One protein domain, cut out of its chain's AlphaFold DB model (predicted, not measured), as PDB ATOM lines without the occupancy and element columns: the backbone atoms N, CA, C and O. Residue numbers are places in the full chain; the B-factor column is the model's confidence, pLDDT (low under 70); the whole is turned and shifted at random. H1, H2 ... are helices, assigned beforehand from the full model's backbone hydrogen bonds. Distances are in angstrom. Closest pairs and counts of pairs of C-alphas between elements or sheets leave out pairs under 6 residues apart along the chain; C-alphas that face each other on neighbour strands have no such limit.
ATOM      1  N   GLN A  12      36.271 -35.494 -17.584       91.81
ATOM      2  CA  GLN A  12      36.157 -36.123 -16.268       91.81
ATOM      3  C   GLN A  12      36.863 -35.320 -15.168       91.81
ATOM      4  O   GLN A  12      36.294 -35.115 -14.104       91.81
ATOM      5  N   LYS A  13      38.053 -34.770 -15.436       91.69
ATOM      6  CA  LYS A  13      38.783 -33.950 -14.454       91.69
ATOM      7  C   LYS A  13      38.038 -32.654 -14.121       91.69
ATOM      8  O   LYS A  13      38.138 -32.166 -12.997       91.69
ATOM      9  N   LEU A  14      37.308 -32.084 -15.085       92.88
ATOM     10  CA  LEU A  14      36.450 -30.924 -14.843       92.88
ATOM     11  C   LEU A  14      35.228 -31.301 -14.005       92.88
ATOM     12  O   LEU A  14      34.905 -30.590 -13.056       92.88
ATOM     13  N   LEU A  15      34.587 -32.427 -14.316       94.62
ATOM     14  CA  LEU A  15      33.459 -32.937 -13.539       94.62
ATOM     15  C   LEU A  15      33.869 -33.250 -12.095       94.62
ATOM     16  O   LEU A  15      33.181 -32.826 -11.171       94.62
ATOM     17  N   ASP A  16      35.019 -33.893 -11.887       94.81
ATOM     18  CA  ASP A  16      35.556 -34.190 -10.556       94.81
ATOM     19  C   ASP A  16      35.815 -32.900  -9.759       94.81
ATOM     20  O   ASP A  16      35.513 -32.814  -8.562       94.81
ATOM     21  N   LEU A  17      36.343 -31.863 -10.422       94.12
ATOM     22  CA  LEU A  17      36.546 -30.548  -9.819       94.12
ATOM     23  C   LEU A  17      35.214 -29.903  -9.417       94.12
ATOM     24  O   LEU A  17      35.085 -29.449  -8.281       94.12
ATOM     25  N   ILE A  18      34.225 -29.890 -10.316       95.75
ATOM     26  CA  ILE A  18      32.884 -29.344 -10.056       95.75
ATOM     27  C   ILE A  18      32.231 -30.076  -8.882       95.75
ATOM     28  O   ILE A  18      31.767 -29.440  -7.940       95.75
ATOM     29  N   GLN A  19      32.257 -31.410  -8.874       94.50
ATOM     30  CA  GLN A  19      31.701 -32.213  -7.783       94.50
ATOM     31  C   GLN A  19      32.393 -31.920  -6.447       94.50
ATOM     32  O   GLN A  19      31.732 -31.779  -5.415       94.50
ATOM     33  N   THR A  20      33.721 -31.780  -6.460       95.00
ATOM     34  CA  THR A  20      34.500 -31.431  -5.265       95.00
ATOM     35  C   THR A  20      34.106 -30.055  -4.725       95.00
ATOM     36  O   THR A  20      33.889 -29.905  -3.520       95.00
ATOM     37  N   ILE A  21      33.967 -29.059  -5.605       94.38
ATOM     38  CA  ILE A  21      33.575 -27.695  -5.230       94.38
ATOM     39  C   ILE A  21      32.130 -27.662  -4.720       94.38
ATOM     40  O   ILE A  21      31.889 -27.110  -3.649       94.38
ATOM     41  N   ASN A  22      31.194 -28.316  -5.408       92.38
ATOM     42  CA  ASN A  22      29.782 -28.357  -5.017       92.38
ATOM     43  C   ASN A  22      29.597 -29.019  -3.644       92.38
ATOM     44  O   ASN A  22      28.850 -28.517  -2.803       92.38
ATOM     45  N   LYS A  23      30.344 -30.093  -3.354       91.50
ATOM     46  CA  LYS A  23      30.360 -30.716  -2.020       91.50
ATOM     47  C   LYS A  23      30.873 -29.753  -0.946       91.50
ATOM     48  O   LYS A  23      30.333 -29.708   0.159       91.50
ATOM     49  N   HIS A  24      31.919 -28.987  -1.247       90.81
ATOM     50  CA  HIS A  24      32.463 -28.007  -0.312       90.81
ATOM     51  C   HIS A  24      31.491 -26.840  -0.070       90.81
ATOM     52  O   HIS A  24      31.272 -26.463   1.080       90.81
ATOM     53  N   GLU A  25      30.851 -26.325  -1.120       90.25
ATOM     54  CA  GLU A  25      29.832 -25.274  -1.031       90.25
ATOM     55  C   GLU A  25      28.642 -25.710  -0.166       90.25
ATOM     56  O   GLU A  25      28.230 -24.975   0.728       90.25
ATOM     57  N   GLN A  26      28.137 -26.936  -0.348       87.62
ATOM     58  CA  GLN A  26      27.056 -27.482   0.481       87.62
ATOM     59  C   GLN A  26      27.438 -27.544   1.966       87.62
ATOM     60  O   GLN A  26      26.647 -27.157   2.830       87.62
ATOM     61  N   ASN A  27      28.661 -27.976   2.281       86.56
ATOM     62  CA  ASN A  27      29.147 -28.014   3.661       86.56
ATOM     63  C   ASN A  27      29.236 -26.611   4.276       86.56
ATOM     64  O   ASN A  27      28.862 -26.418   5.440       86.56
ATOM     65  N   GLN A  28      29.691 -25.624   3.497       86.88
ATOM     66  CA  GLN A  28      29.722 -24.229   3.934       86.88
ATOM     67  C   GLN A  28      28.315 -23.667   4.128       86.88
ATOM     68  O   GLN A  28      28.056 -23.032   5.146       86.88
ATOM     69  N   PHE A  29      27.383 -23.965   3.223       85.75
ATOM     70  CA  PHE A  29      25.992 -23.536   3.320       85.75
ATOM     71  C   PHE A  29      25.302 -24.082   4.578       85.75
ATOM     72  O   PHE A  29      24.657 -23.335   5.317       85.75
ATOM     73  N   ILE A  30      25.478 -25.376   4.867       85.38
ATOM     74  CA  ILE A  30      24.946 -26.014   6.081       85.38
ATOM     75  C   ILE A  30      25.548 -25.374   7.335       85.38
ATOM     76  O   ILE A  30      24.837 -25.136   8.311       85.38
ATOM     77  N   SER A  31      26.849 -25.084   7.314       83.75
ATOM     78  CA  SER A  31      27.548 -24.452   8.436       83.75
ATOM     79  C   SER A  31      27.081 -23.009   8.658       83.75
ATOM     80  O   SER A  31      26.775 -22.636   9.789       83.75
ATOM     81  N   ALA A  32      26.932 -22.226   7.586       85.06
ATOM     82  CA  ALA A  32      26.455 -20.847   7.631       85.06
ATOM     83  C   ALA A  32      25.032 -20.761   8.200       85.06
ATOM     84  O   ALA A  32      24.776 -19.950   9.086       85.06
ATOM     85  N   ARG A  33      24.123 -21.656   7.788       84.44
ATOM     86  CA  ARG A  33      22.744 -21.711   8.313       84.44
ATOM     87  C   ARG A  33      22.636 -22.045   9.803       84.44
ATOM     88  O   ARG A  33      21.589 -21.793  10.391       84.44
ATOM     89  N   LYS A  34      23.677 -22.614  10.417       86.12
ATOM     90  CA  LYS A  34      23.728 -22.857  11.872       86.12
ATOM     91  C   LYS A  34      24.186 -21.631  12.665       86.12
ATOM     92  O   LYS A  34      24.071 -21.627  13.889       86.12
ATOM     93  N   SER A  35      24.731 -20.615  11.997       86.06
ATOM     94  CA  SER A  35      25.155 -19.370  12.636       86.06
ATOM     95  C   SER A  35      23.969 -18.426  12.866       86.06
ATOM     96  O   SER A  35      22.953 -18.509  12.179       86.06
ATOM     97  N   LYS A  36      24.094 -17.516  13.842       85.12
ATOM     98  CA  LYS A  36      23.069 -16.490  14.120       85.12
ATOM     99  C   LYS A  36      22.929 -15.451  12.999       85.12
ATOM    100  O   LYS A  36      21.881 -14.822  12.918       85.12
ATOM    101  N   ASP A  37      23.964 -15.280  12.182       84.62
ATOM    102  CA  ASP A  37      24.004 -14.338  11.063       84.62
ATOM    103  C   ASP A  37      24.594 -15.048   9.828       84.62
ATOM    104  O   ASP A  37      25.815 -15.079   9.643       84.62
ATOM    105  N   PRO A  38      23.753 -15.748   9.042       79.94
ATOM    106  CA  PRO A  38      24.214 -16.573   7.936       79.94
ATOM    107  C   PRO A  38      24.710 -15.708   6.773       79.94
ATOM    108  O   PRO A  38      23.924 -15.218   5.963       79.94
ATOM    109  N   VAL A  39      26.030 -15.592   6.633       79.31
ATOM    110  CA  VAL A  39      26.666 -14.959   5.470       79.31
ATOM    111  C   VAL A  39      27.024 -16.025   4.436       79.31
ATOM    112  O   VAL A  39      27.807 -16.935   4.710       79.31
ATOM    113  N   LEU A  40      26.464 -15.907   3.230       82.06
ATOM    114  CA  LEU A  40      26.885 -16.692   2.070       82.06
ATOM    115  C   LEU A  40      27.909 -15.892   1.271       82.06
ATOM    116  O   LEU A  40      27.646 -14.758   0.873       82.06
ATOM    117  N   VAL A  41      29.075 -16.489   1.042       84.62
ATOM    118  CA  VAL A  41      30.180 -15.856   0.318       84.62
ATOM    119  C   VAL A  41      30.296 -16.510  -1.060       84.62
ATOM    120  O   VAL A  41      30.279 -17.740  -1.138       84.62
ATOM    121  N   PRO A  42      30.400 -15.732  -2.151       89.00
ATOM    122  CA  PRO A  42      30.539 -16.297  -3.486       89.00
ATOM    123  C   PRO A  42      31.883 -17.013  -3.658       89.00
ATOM    124  O   PRO A  42      32.906 -16.613  -3.098       89.00
ATOM    125  N   ILE A  43      31.893 -18.048  -4.498       92.69
ATOM    126  CA  ILE A  43      33.121 -18.739  -4.892       92.69
ATOM    127  C   ILE A  43      33.876 -17.872  -5.900       92.69
ATOM    128  O   ILE A  43      33.349 -17.508  -6.951       92.69
ATOM    129  N   VAL A  44      35.138 -17.570  -5.597       95.25
ATOM    130  CA  VAL A  44      36.025 -16.859  -6.523       95.25
ATOM    131  C   VAL A  44      36.627 -17.858  -7.506       95.25
ATOM    132  O   VAL A  44      37.395 -18.736  -7.119       95.25
ATOM    133  N   VAL A  45      36.312 -17.698  -8.791       96.38
ATOM    134  CA  VAL A  45      36.883 -18.500  -9.880       96.38
ATOM    135  C   VAL A  45      37.805 -17.620 -10.712       96.38
ATOM    136  O   VAL A  45      37.391 -16.584 -11.229       96.38
ATOM    137  N   HIS A  46      39.056 -18.041 -10.896       96.06
ATOM    138  CA  HIS A  46      40.008 -17.325 -11.741       96.06
ATOM    139  C   HIS A  46      40.843 -18.281 -12.600       96.06
ATOM    140  O   HIS A  46      40.916 -19.483 -12.358       96.06
ATOM    141  N   CYS A  47      41.463 -17.723 -13.636       92.00
ATOM    142  CA  CYS A  47      42.514 -18.378 -14.410       92.00
ATOM    143  C   CYS A  47      43.651 -17.365 -14.614       92.00
ATOM    144  O   CYS A  47      44.072 -16.767 -13.628       92.00
ATOM    145  N   SER A  48      44.116 -17.139 -15.848       92.69
ATOM    146  CA  SER A  48      45.025 -16.029 -16.173       92.69
ATOM    147  C   SER A  48      44.242 -14.719 -16.349       92.69
ATOM    148  O   SER A  48      44.120 -13.937 -15.416       92.69
ATOM    149  N   ALA A  49      43.577 -14.522 -17.494       93.81
ATOM    150  CA  ALA A  49      42.736 -13.339 -17.742       93.81
ATOM    151  C   ALA A  49      41.339 -13.405 -17.079       93.81
ATOM    152  O   ALA A  49      40.537 -12.470 -17.174       93.81
ATOM    153  N   GLY A  50      41.013 -14.535 -16.445       96.44
ATOM    154  CA  GLY A  50      39.719 -14.754 -15.799       96.44
ATOM    155  C   GLY A  50      38.551 -14.844 -16.780       96.44
ATOM    156  O   GLY A  50      37.475 -14.356 -16.455       96.44
ATOM    157  N   VAL A  51      38.757 -15.385 -17.991       97.31
ATOM    158  CA  VAL A  51      37.674 -15.493 -18.991       97.31
ATOM    159  C   VAL A  51      37.615 -16.811 -19.782       97.31
ATOM    160  O   VAL A  51      36.520 -17.292 -20.045       97.31
ATOM    161  N   GLY A  52      38.747 -17.445 -20.124       96.12
ATOM    162  CA  GLY A  52      38.768 -18.712 -20.879       96.12
ATOM    163  C   GLY A  52      38.322 -19.895 -20.018       96.12
ATOM    164  O   GLY A  52      37.137 -20.197 -19.937       96.12
ATOM    165  N   ARG A  53      39.269 -20.492 -19.282       95.88
ATOM    166  CA  ARG A  53      39.013 -21.593 -18.328       95.88
ATOM    167  C   ARG A  53      37.969 -21.229 -17.267       95.88
ATOM    168  O   ARG A  53      37.141 -22.058 -16.918       95.88
ATOM    169  N   THR A  54      37.977 -19.977 -16.798       97.00
ATOM    170  CA  THR A  54      36.945 -19.447 -15.890       97.00
ATOM    171  C   THR A  54      35.558 -19.520 -16.521       97.00
ATOM    172  O   THR A  54      34.637 -20.017 -15.886       97.00
ATOM    173  N   GLY A  55      35.407 -19.076 -17.772       97.50
ATOM    174  CA  GLY A  55      34.136 -19.158 -18.484       97.50
ATOM    175  C   GLY A  55      33.703 -20.588 -18.749       97.50
ATOM    176  O   GLY A  55      32.544 -20.906 -18.516       97.50
ATOM    177  N   THR A  56      34.631 -21.460 -19.150       97.31
ATOM    178  CA  THR A  56      34.343 -22.884 -19.354       97.31
ATOM    179  C   THR A  56      33.867 -23.542 -18.061       97.31
ATOM    180  O   THR A  56      32.835 -24.199 -18.067       97.31
ATOM    181  N   TYR A  57      34.562 -23.320 -16.940       97.25
ATOM    182  CA  TYR A  57      34.143 -23.847 -15.640       97.25
ATOM    183  C   TYR A  57      32.733 -23.375 -15.263       97.25
ATOM    184  O   TYR A  57      31.885 -24.201 -14.944       97.25
ATOM    185  N   ILE A  58      32.465 -22.064 -15.334       98.00
ATOM    186  CA  ILE A  58      31.168 -21.507 -14.927       98.00
ATOM    187  C   ILE A  58      30.044 -22.004 -15.847       98.00
ATOM    188  O   ILE A  58      28.966 -22.337 -15.358       98.00
ATOM    189  N   ALA A  59      30.283 -22.096 -17.159       97.75
ATOM    190  CA  ALA A  59      29.299 -22.619 -18.105       97.75
ATOM    191  C   ALA A  59      28.942 -24.079 -17.794       97.75
ATOM    192  O   ALA A  59      27.763 -24.409 -17.683       97.75
ATOM    193  N   VAL A  60      29.949 -24.936 -17.594       97.12
ATOM    194  CA  VAL A  60      29.728 -26.355 -17.286       97.12
ATOM    195  C   VAL A  60      29.065 -26.520 -15.919       97.12
ATOM    196  O   VAL A  60      28.088 -27.253 -15.824       97.12
ATOM    197  N   ASP A  61      29.498 -25.804 -14.878       97.00
ATOM    198  CA  ASP A  61      28.834 -25.843 -13.565       97.00
ATOM    199  C   ASP A  61      27.364 -25.389 -13.649       97.00
ATOM    200  O   ASP A  61      26.480 -26.021 -13.072       97.00
ATOM    201  N   THR A  62      27.065 -24.359 -14.450       96.31
ATOM    202  CA  THR A  62      25.685 -23.901 -14.699       96.31
ATOM    203  C   THR A  62      24.834 -24.998 -15.340       96.31
ATOM    204  O   THR A  62      23.693 -25.223 -14.926       96.31
ATOM    205  N   ILE A  63      25.387 -25.713 -16.324       95.50
ATOM    206  CA  ILE A  63      24.719 -26.842 -16.983       95.50
ATOM    207  C   ILE A  63      24.503 -27.987 -15.989       95.50
ATOM    208  O   ILE A  63      23.378 -28.464 -15.855       95.50
ATOM    209  N   MET A  64      25.537 -28.380 -15.239       94.62
ATOM    210  CA  MET A  64      25.453 -29.460 -14.249       94.62
ATOM    211  C   MET A  64      24.390 -29.170 -13.184       94.62
ATOM    212  O   MET A  64      23.543 -30.015 -12.911       94.62
ATOM    213  N   ARG A  65      24.340 -27.940 -12.660       92.94
ATOM    214  CA  ARG A  65      23.293 -27.516 -11.715       92.94
ATOM    215  C   ARG A  65      21.897 -27.491 -12.329       92.94
ATOM    216  O   ARG A  65      20.920 -27.562 -11.587       92.94
ATOM    217  N   SER A  66      21.779 -27.311 -13.642       92.75
ATOM    218  CA  SER A  66      20.490 -27.363 -14.340       92.75
ATOM    219  C   SER A  66      20.025 -28.813 -14.492       92.75
ATOM    220  O   SER A  66      18.869 -29.112 -14.206       92.75
ATOM    221  N   ILE A  67      20.944 -29.720 -14.837       92.06
ATOM    222  CA  ILE A  67      20.702 -31.171 -14.890       92.06
ATOM    223  C   ILE A  67      20.264 -31.692 -13.515       92.06
ATOM    224  O   ILE A  67      19.274 -32.413 -13.418       92.06
ATOM    225  N   ASP A  68      20.941 -31.275 -12.441       90.31
ATOM    226  CA  ASP A  68      20.598 -31.680 -11.072       90.31
ATOM    227  C   ASP A  68      19.203 -31.206 -10.632       90.31
ATOM    228  O   ASP A  68      18.546 -31.873  -9.834       90.31
ATOM    229  N   ARG A  69      18.719 -30.070 -11.152       90.12
ATOM    230  CA  ARG A  69      17.359 -29.577 -10.871       90.12
ATOM    231  C   ARG A  69      16.291 -30.315 -11.673       90.12
ATOM    232  O   ARG A  69      15.201 -30.542 -11.157       90.12
ATOM    233  N   GLU A  70      16.610 -30.703 -12.902       91.06
ATOM    234  CA  GLU A  70      15.693 -31.348 -13.847       91.06
ATOM    235  C   GLU A  70      15.827 -32.883 -13.862       91.06
ATOM    236  O   GLU A  70      15.462 -33.524 -14.845       91.06
ATOM    237  N   GLN A  71      16.317 -33.512 -12.782       84.56
ATOM    238  CA  GLN A  71      16.573 -34.966 -12.726       84.56
ATOM    239  C   GLN A  71      15.374 -35.835 -13.150       84.56
ATOM    240  O   GLN A  71      15.560 -36.900 -13.736       84.56
ATOM    241  N   ASN A  72      14.142 -35.376 -12.906       88.19
ATOM    242  CA  ASN A  72      12.920 -36.094 -13.289       88.19
ATOM    243  C   ASN A  72      12.473 -35.844 -14.744       88.19
ATOM    244  O   ASN A  72      11.572 -36.524 -15.227       88.19
ATOM    245  N   ASN A  73      13.098 -34.892 -15.445       91.19
ATOM    246  CA  ASN A  73      12.716 -34.412 -16.776       91.19
ATOM    247  C   ASN A  73      13.884 -34.441 -17.779       91.19
ATOM    248  O   ASN A  73      13.837 -33.768 -18.806       91.19
ATOM    249  N   LEU A  74      14.938 -35.228 -17.530       88.31
ATOM    250  CA  LEU A  74      16.141 -35.241 -18.378       88.31
ATOM    251  C   LEU A  74      15.853 -35.538 -19.859       88.31
ATOM    252  O   LEU A  74      16.569 -35.055 -20.730       88.31
ATOM    253  N   LEU A  75      14.795 -36.301 -20.155       87.00
ATOM    254  CA  LEU A  75      14.395 -36.641 -21.527       87.00
ATOM    255  C   LEU A  75      13.765 -35.469 -22.296       87.00
ATOM    256  O   LEU A  75      13.740 -35.495 -23.523       87.00
ATOM    257  N   THR A  76      13.231 -34.468 -21.595       90.19
ATOM    258  CA  THR A  76      12.576 -33.289 -22.186       90.19
ATOM    259  C   THR A  76      13.349 -31.998 -21.932       90.19
ATOM    260  O   THR A  76      12.972 -30.945 -22.449       90.19
ATOM    261  N   MET A  77      14.435 -32.072 -21.162       89.88
ATOM    262  CA  MET A  77      15.283 -30.939 -20.832       89.88
ATOM    263  C   MET A  77      15.906 -30.339 -22.099       89.88
ATOM    264  O   MET A  77      16.562 -31.027 -22.881       89.88
ATOM    265  N   GLN A  78      15.738 -29.028 -22.278       90.56
ATOM    266  CA  GLN A  78      16.422 -28.272 -23.324       90.56
ATOM    267  C   GLN A  78      17.625 -27.539 -22.732       90.56
ATOM    268  O   GLN A  78      17.488 -26.762 -21.789       90.56
ATOM    269  N   LEU A  79      18.807 -27.789 -23.296       91.88
ATOM    270  CA  LEU A  79      20.050 -27.119 -22.922       91.88
ATOM    271  C   LEU A  79      20.464 -26.144 -24.024       91.88
ATOM    272  O   LEU A  79      20.836 -26.561 -25.120       91.88
ATOM    273  N   ASP A  80      20.438 -24.848 -23.715       95.38
ATOM    274  CA  ASP A  80      20.941 -23.796 -24.601       95.38
ATOM    275  C   ASP A  80      22.341 -23.340 -24.166       95.38
ATOM    276  O   ASP A  80      22.523 -22.353 -23.448       95.38
ATOM    277  N   VAL A  81      23.359 -24.081 -24.610       96.44
ATOM    278  CA  VAL A  81      24.768 -23.753 -24.333       96.44
ATOM    279  C   VAL A  81      25.141 -22.381 -24.906       96.44
ATOM    280  O   VAL A  81      25.907 -21.641 -24.285       96.44
ATOM    281  N   MET A  82      24.576 -22.006 -26.060       97.56
ATOM    282  CA  MET A  82      24.851 -20.709 -26.677       97.56
ATOM    283  C   MET A  82      24.293 -19.577 -25.814       97.56
ATOM    284  O   MET A  82      25.021 -18.626 -25.536       97.56
ATOM    285  N   GLY A  83      23.047 -19.700 -25.353       98.06
ATOM    286  CA  GLY A  83      22.405 -18.751 -24.448       98.06
ATOM    287  C   GLY A  83      23.167 -18.591 -23.134       98.06
ATOM    288  O   GLY A  83      23.398 -17.464 -22.694       98.06
ATOM    289  N   ILE A  84      23.661 -19.692 -22.556       98.19
ATOM    290  CA  ILE A  84      24.506 -19.656 -21.351       98.19
ATOM    291  C   ILE A  84      25.792 -18.865 -21.614       98.19
ATOM    292  O   ILE A  84      26.104 -17.923 -20.888       98.19
ATOM    293  N   VAL A  85      26.539 -19.200 -22.670       98.38
ATOM    294  CA  VAL A  85      27.795 -18.502 -22.995       98.38
ATOM    295  C   VAL A  85      27.543 -17.041 -23.371       98.38
ATOM    296  O   VAL A  85      28.340 -16.170 -23.021       98.38
ATOM    297  N   TYR A  86      26.433 -16.753 -24.050       98.38
ATOM    298  CA  TYR A  86      26.006 -15.393 -24.355       98.38
ATOM    299  C   TYR A  86      25.779 -14.592 -23.072       98.38
ATOM    300  O   TYR A  86      26.359 -13.515 -22.939       98.38
ATOM    301  N   GLN A  87      25.027 -15.134 -22.109       98.56
ATOM    302  CA  GLN A  87      24.779 -14.474 -20.827       98.56
ATOM    303  C   GLN A  87      26.077 -14.256 -20.043       98.56
ATOM    304  O   GLN A  87      26.340 -13.142 -19.596       98.56
ATOM    305  N   LEU A  88      26.956 -15.262 -19.974       98.38
ATOM    306  CA  LEU A  88      28.267 -15.106 -19.332       98.38
ATOM    307  C   LEU A  88      29.086 -13.975 -19.960       98.38
ATOM    308  O   LEU A  88      29.804 -13.271 -19.252       98.38
ATOM    309  N   ARG A  89      28.983 -13.783 -21.280       98.31
ATOM    310  CA  ARG A  89      29.654 -12.688 -21.994       98.31
ATOM    311  C   ARG A  89      29.021 -11.320 -21.740       98.31
ATOM    312  O   ARG A  89      29.748 -10.334 -21.852       98.31
ATOM    313  N   GLN A  90      27.730 -11.258 -21.402       98.56
ATOM    314  CA  GLN A  90      27.087 -10.026 -20.932       98.56
ATOM    315  C   GLN A  90      27.590  -9.648 -19.535       98.56
ATOM    316  O   GLN A  90      27.926  -8.490 -19.304       98.56
ATOM    317  N   ASP A  91      27.723 -10.629 -18.638       97.81
ATOM    318  CA  ASP A  91      28.178 -10.392 -17.262       97.81
ATOM    319  C   ASP A  91      29.685 -10.075 -17.203       97.81
ATOM    320  O   ASP A  91      30.137  -9.222 -16.435       97.81
ATOM    321  N   ARG A  92      30.490 -10.743 -18.041       97.62
ATOM    322  CA  ARG A  92      31.924 -10.483 -18.214       97.62
ATOM    323  C   ARG A  92      32.336 -10.736 -19.660       97.62
ATOM    324  O   ARG A  92      32.306 -11.859 -20.149       97.62
ATOM    325  N   GLY A  93      32.809  -9.703 -20.351       97.94
ATOM    326  CA  GLY A  93      33.226  -9.839 -21.748       97.94
ATOM    327  C   GLY A  93      34.269 -10.947 -21.972       97.94
ATOM    328  O   GLY A  93      35.180 -11.137 -21.165       97.94
ATOM    329  N   LYS A  94      34.177 -11.629 -23.123       96.88
ATOM    330  CA  LYS A  94      35.122 -12.663 -23.610       96.88
ATOM    331  C   LYS A  94      35.121 -14.001 -22.851       96.88
ATOM    332  O   LYS A  94      36.062 -14.777 -23.019       96.88
ATOM    333  N   MET A  95      34.093 -14.292 -22.052       98.25
ATOM    334  CA  MET A  95      33.928 -15.606 -21.414       98.25
ATOM    335  C   MET A  95      33.869 -16.732 -22.455       98.25
ATOM    336  O   MET A  95      33.205 -16.571 -23.483       98.25
ATOM    337  N   VAL A  96      34.570 -17.843 -22.186       97.00
ATOM    338  CA  VAL A  96      34.829 -18.956 -23.126       97.00
ATOM    339  C   VAL A  96      35.544 -18.445 -24.385       97.00
ATOM    340  O   VAL A  96      34.921 -17.911 -25.306       97.00
ATOM    341  N   GLN A  97      36.876 -18.549 -24.408       95.56
ATOM    342  CA  GLN A  97      37.710 -17.828 -25.375       95.56
ATOM    343  C   GLN A  97      37.947 -18.576 -26.687       95.56
ATOM    344  O   GLN A  97      38.064 -17.930 -27.727       95.56
ATOM    345  N   THR A  98      38.067 -19.903 -26.651       94.88
ATOM    346  CA  THR A  98      38.416 -20.695 -27.839       94.88
ATOM    347  C   THR A  98      37.263 -21.579 -28.285       94.88
ATOM    348  O   THR A  98      36.379 -21.929 -27.503       94.88
ATOM    349  N   LYS A  99      37.279 -21.964 -29.566       95.06
ATOM    350  CA  LYS A  99      36.337 -22.947 -30.110       95.06
ATOM    351  C   LYS A  99      36.427 -24.270 -29.346       95.06
ATOM    352  O   LYS A  99      35.398 -24.830 -29.000       95.06
ATOM    353  N   ASP A 100      37.637 -24.716 -29.028       94.12
ATOM    354  CA  ASP A 100      37.851 -25.977 -28.314       94.12
ATOM    355  C   ASP A 100      37.262 -25.928 -26.898       94.12
ATOM    356  O   ASP A 100      36.645 -26.888 -26.460       94.12
ATOM    357  N   GLN A 101      37.349 -24.785 -26.209       94.62
ATOM    358  CA  GLN A 101      36.692 -24.575 -24.911       94.62
ATOM    359  C   GLN A 101      35.160 -24.600 -24.987       94.62
ATOM    360  O   GLN A 101      34.524 -24.889 -23.980       94.62
ATOM    361  N   TYR A 102      34.580 -24.246 -26.136       95.75
ATOM    362  CA  TYR A 102      33.134 -24.289 -26.370       95.75
ATOM    363  C   TYR A 102      32.648 -25.692 -26.765       95.75
ATOM    364  O   TYR A 102      31.493 -26.024 -26.525       95.75
ATOM    365  N   LEU A 103      33.514 -26.495 -27.391       93.25
ATOM    366  CA  LEU A 103      33.224 -27.864 -27.827       93.25
ATOM    367  C   LEU A 103      33.597 -28.942 -26.797       93.25
ATOM    368  O   LEU A 103      33.415 -30.121 -27.094       93.25
ATOM    369  N   LEU A 104      34.158 -28.542 -25.651       86.06
ATOM    370  CA  LEU A 104      34.453 -29.429 -24.524       86.06
ATOM    371  C   LEU A 104      33.182 -30.130 -24.027       86.06
ATOM    372  O   LEU A 104      33.283 -31.348 -23.759       86.06
TER     373      LEU A 104
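Overview. This is residues 12 to 104 of the 104 residues of the protein "Hypothetical protein" of Rotaria sp. Silwood1 (UniProt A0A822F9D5). The long helix H1 runs out as an arm from beside the middle of H2, and the stretch from 34 to 51 returns from its far end to the start of H2. H2 crosses the domain at a steep angle to H1, with H1's beginning on one side of it and H3 packed on the opposite side; short H4 packs near H2's first turns. The printed part has 93 residues with four named helices, H1 to H4 in chain order, and no named strand, and its class is all helix. It is only just loose, close to compact, with a radius of gyration of the C-alphas of 15.0 A and spans of 46 by 37 by 26 A.

Along the chain. Find C-alpha 12 at (36.157, -36.123, -16.268); from there H1, residues 12 to 33, runs 31.5 A to C-alpha 33 at (22.744, -21.711, 8.313). H2, residues 52 to 69, covers 26.0 A, and H3, residues 81 to 91, covers 15.5 A. H4, residues 99 to 103, ends at C-alpha 103, (33.224, -27.864, -27.827).

Arrangement. Look first at H2, the hub, which touches the three other helices. H1 only just touches it, through residues 14 to 18 alone, with 3 pairs of C-alphas within 8 A. The closest C-alphas, of Ile 18 and Asp 61, are 6.4 A apart. These two helices run the same way at a steep tilt of 67 degrees. H3 touches residues 55 to 63 of H2, with the closest C-alphas, of Ala 59 and Ile 84, 6.5 A apart. They run opposite ways at a steep tilt of 58 degrees. H4 touches residues 52 to 56 of H2, and the closest C-alphas, of Thr 56 and Gln 101, are 6.3 A apart. H1 is apart from H3 and H4, and H3 is apart from H4. In H1, H2, H3 and H4 every O i to N i+4 pair is within hydrogen-bond range.

Size, cuts and confidence. The C-alphas of Lys 36 and Lys 99, the two farthest apart, are 46.6 A from each other. The links from H1 to H2 and from H2 to H3 are long, with 18 and 11 residues; that from H3 to H4 is short. The printed part has no cut, and no printed residue has a pLDDT under 70.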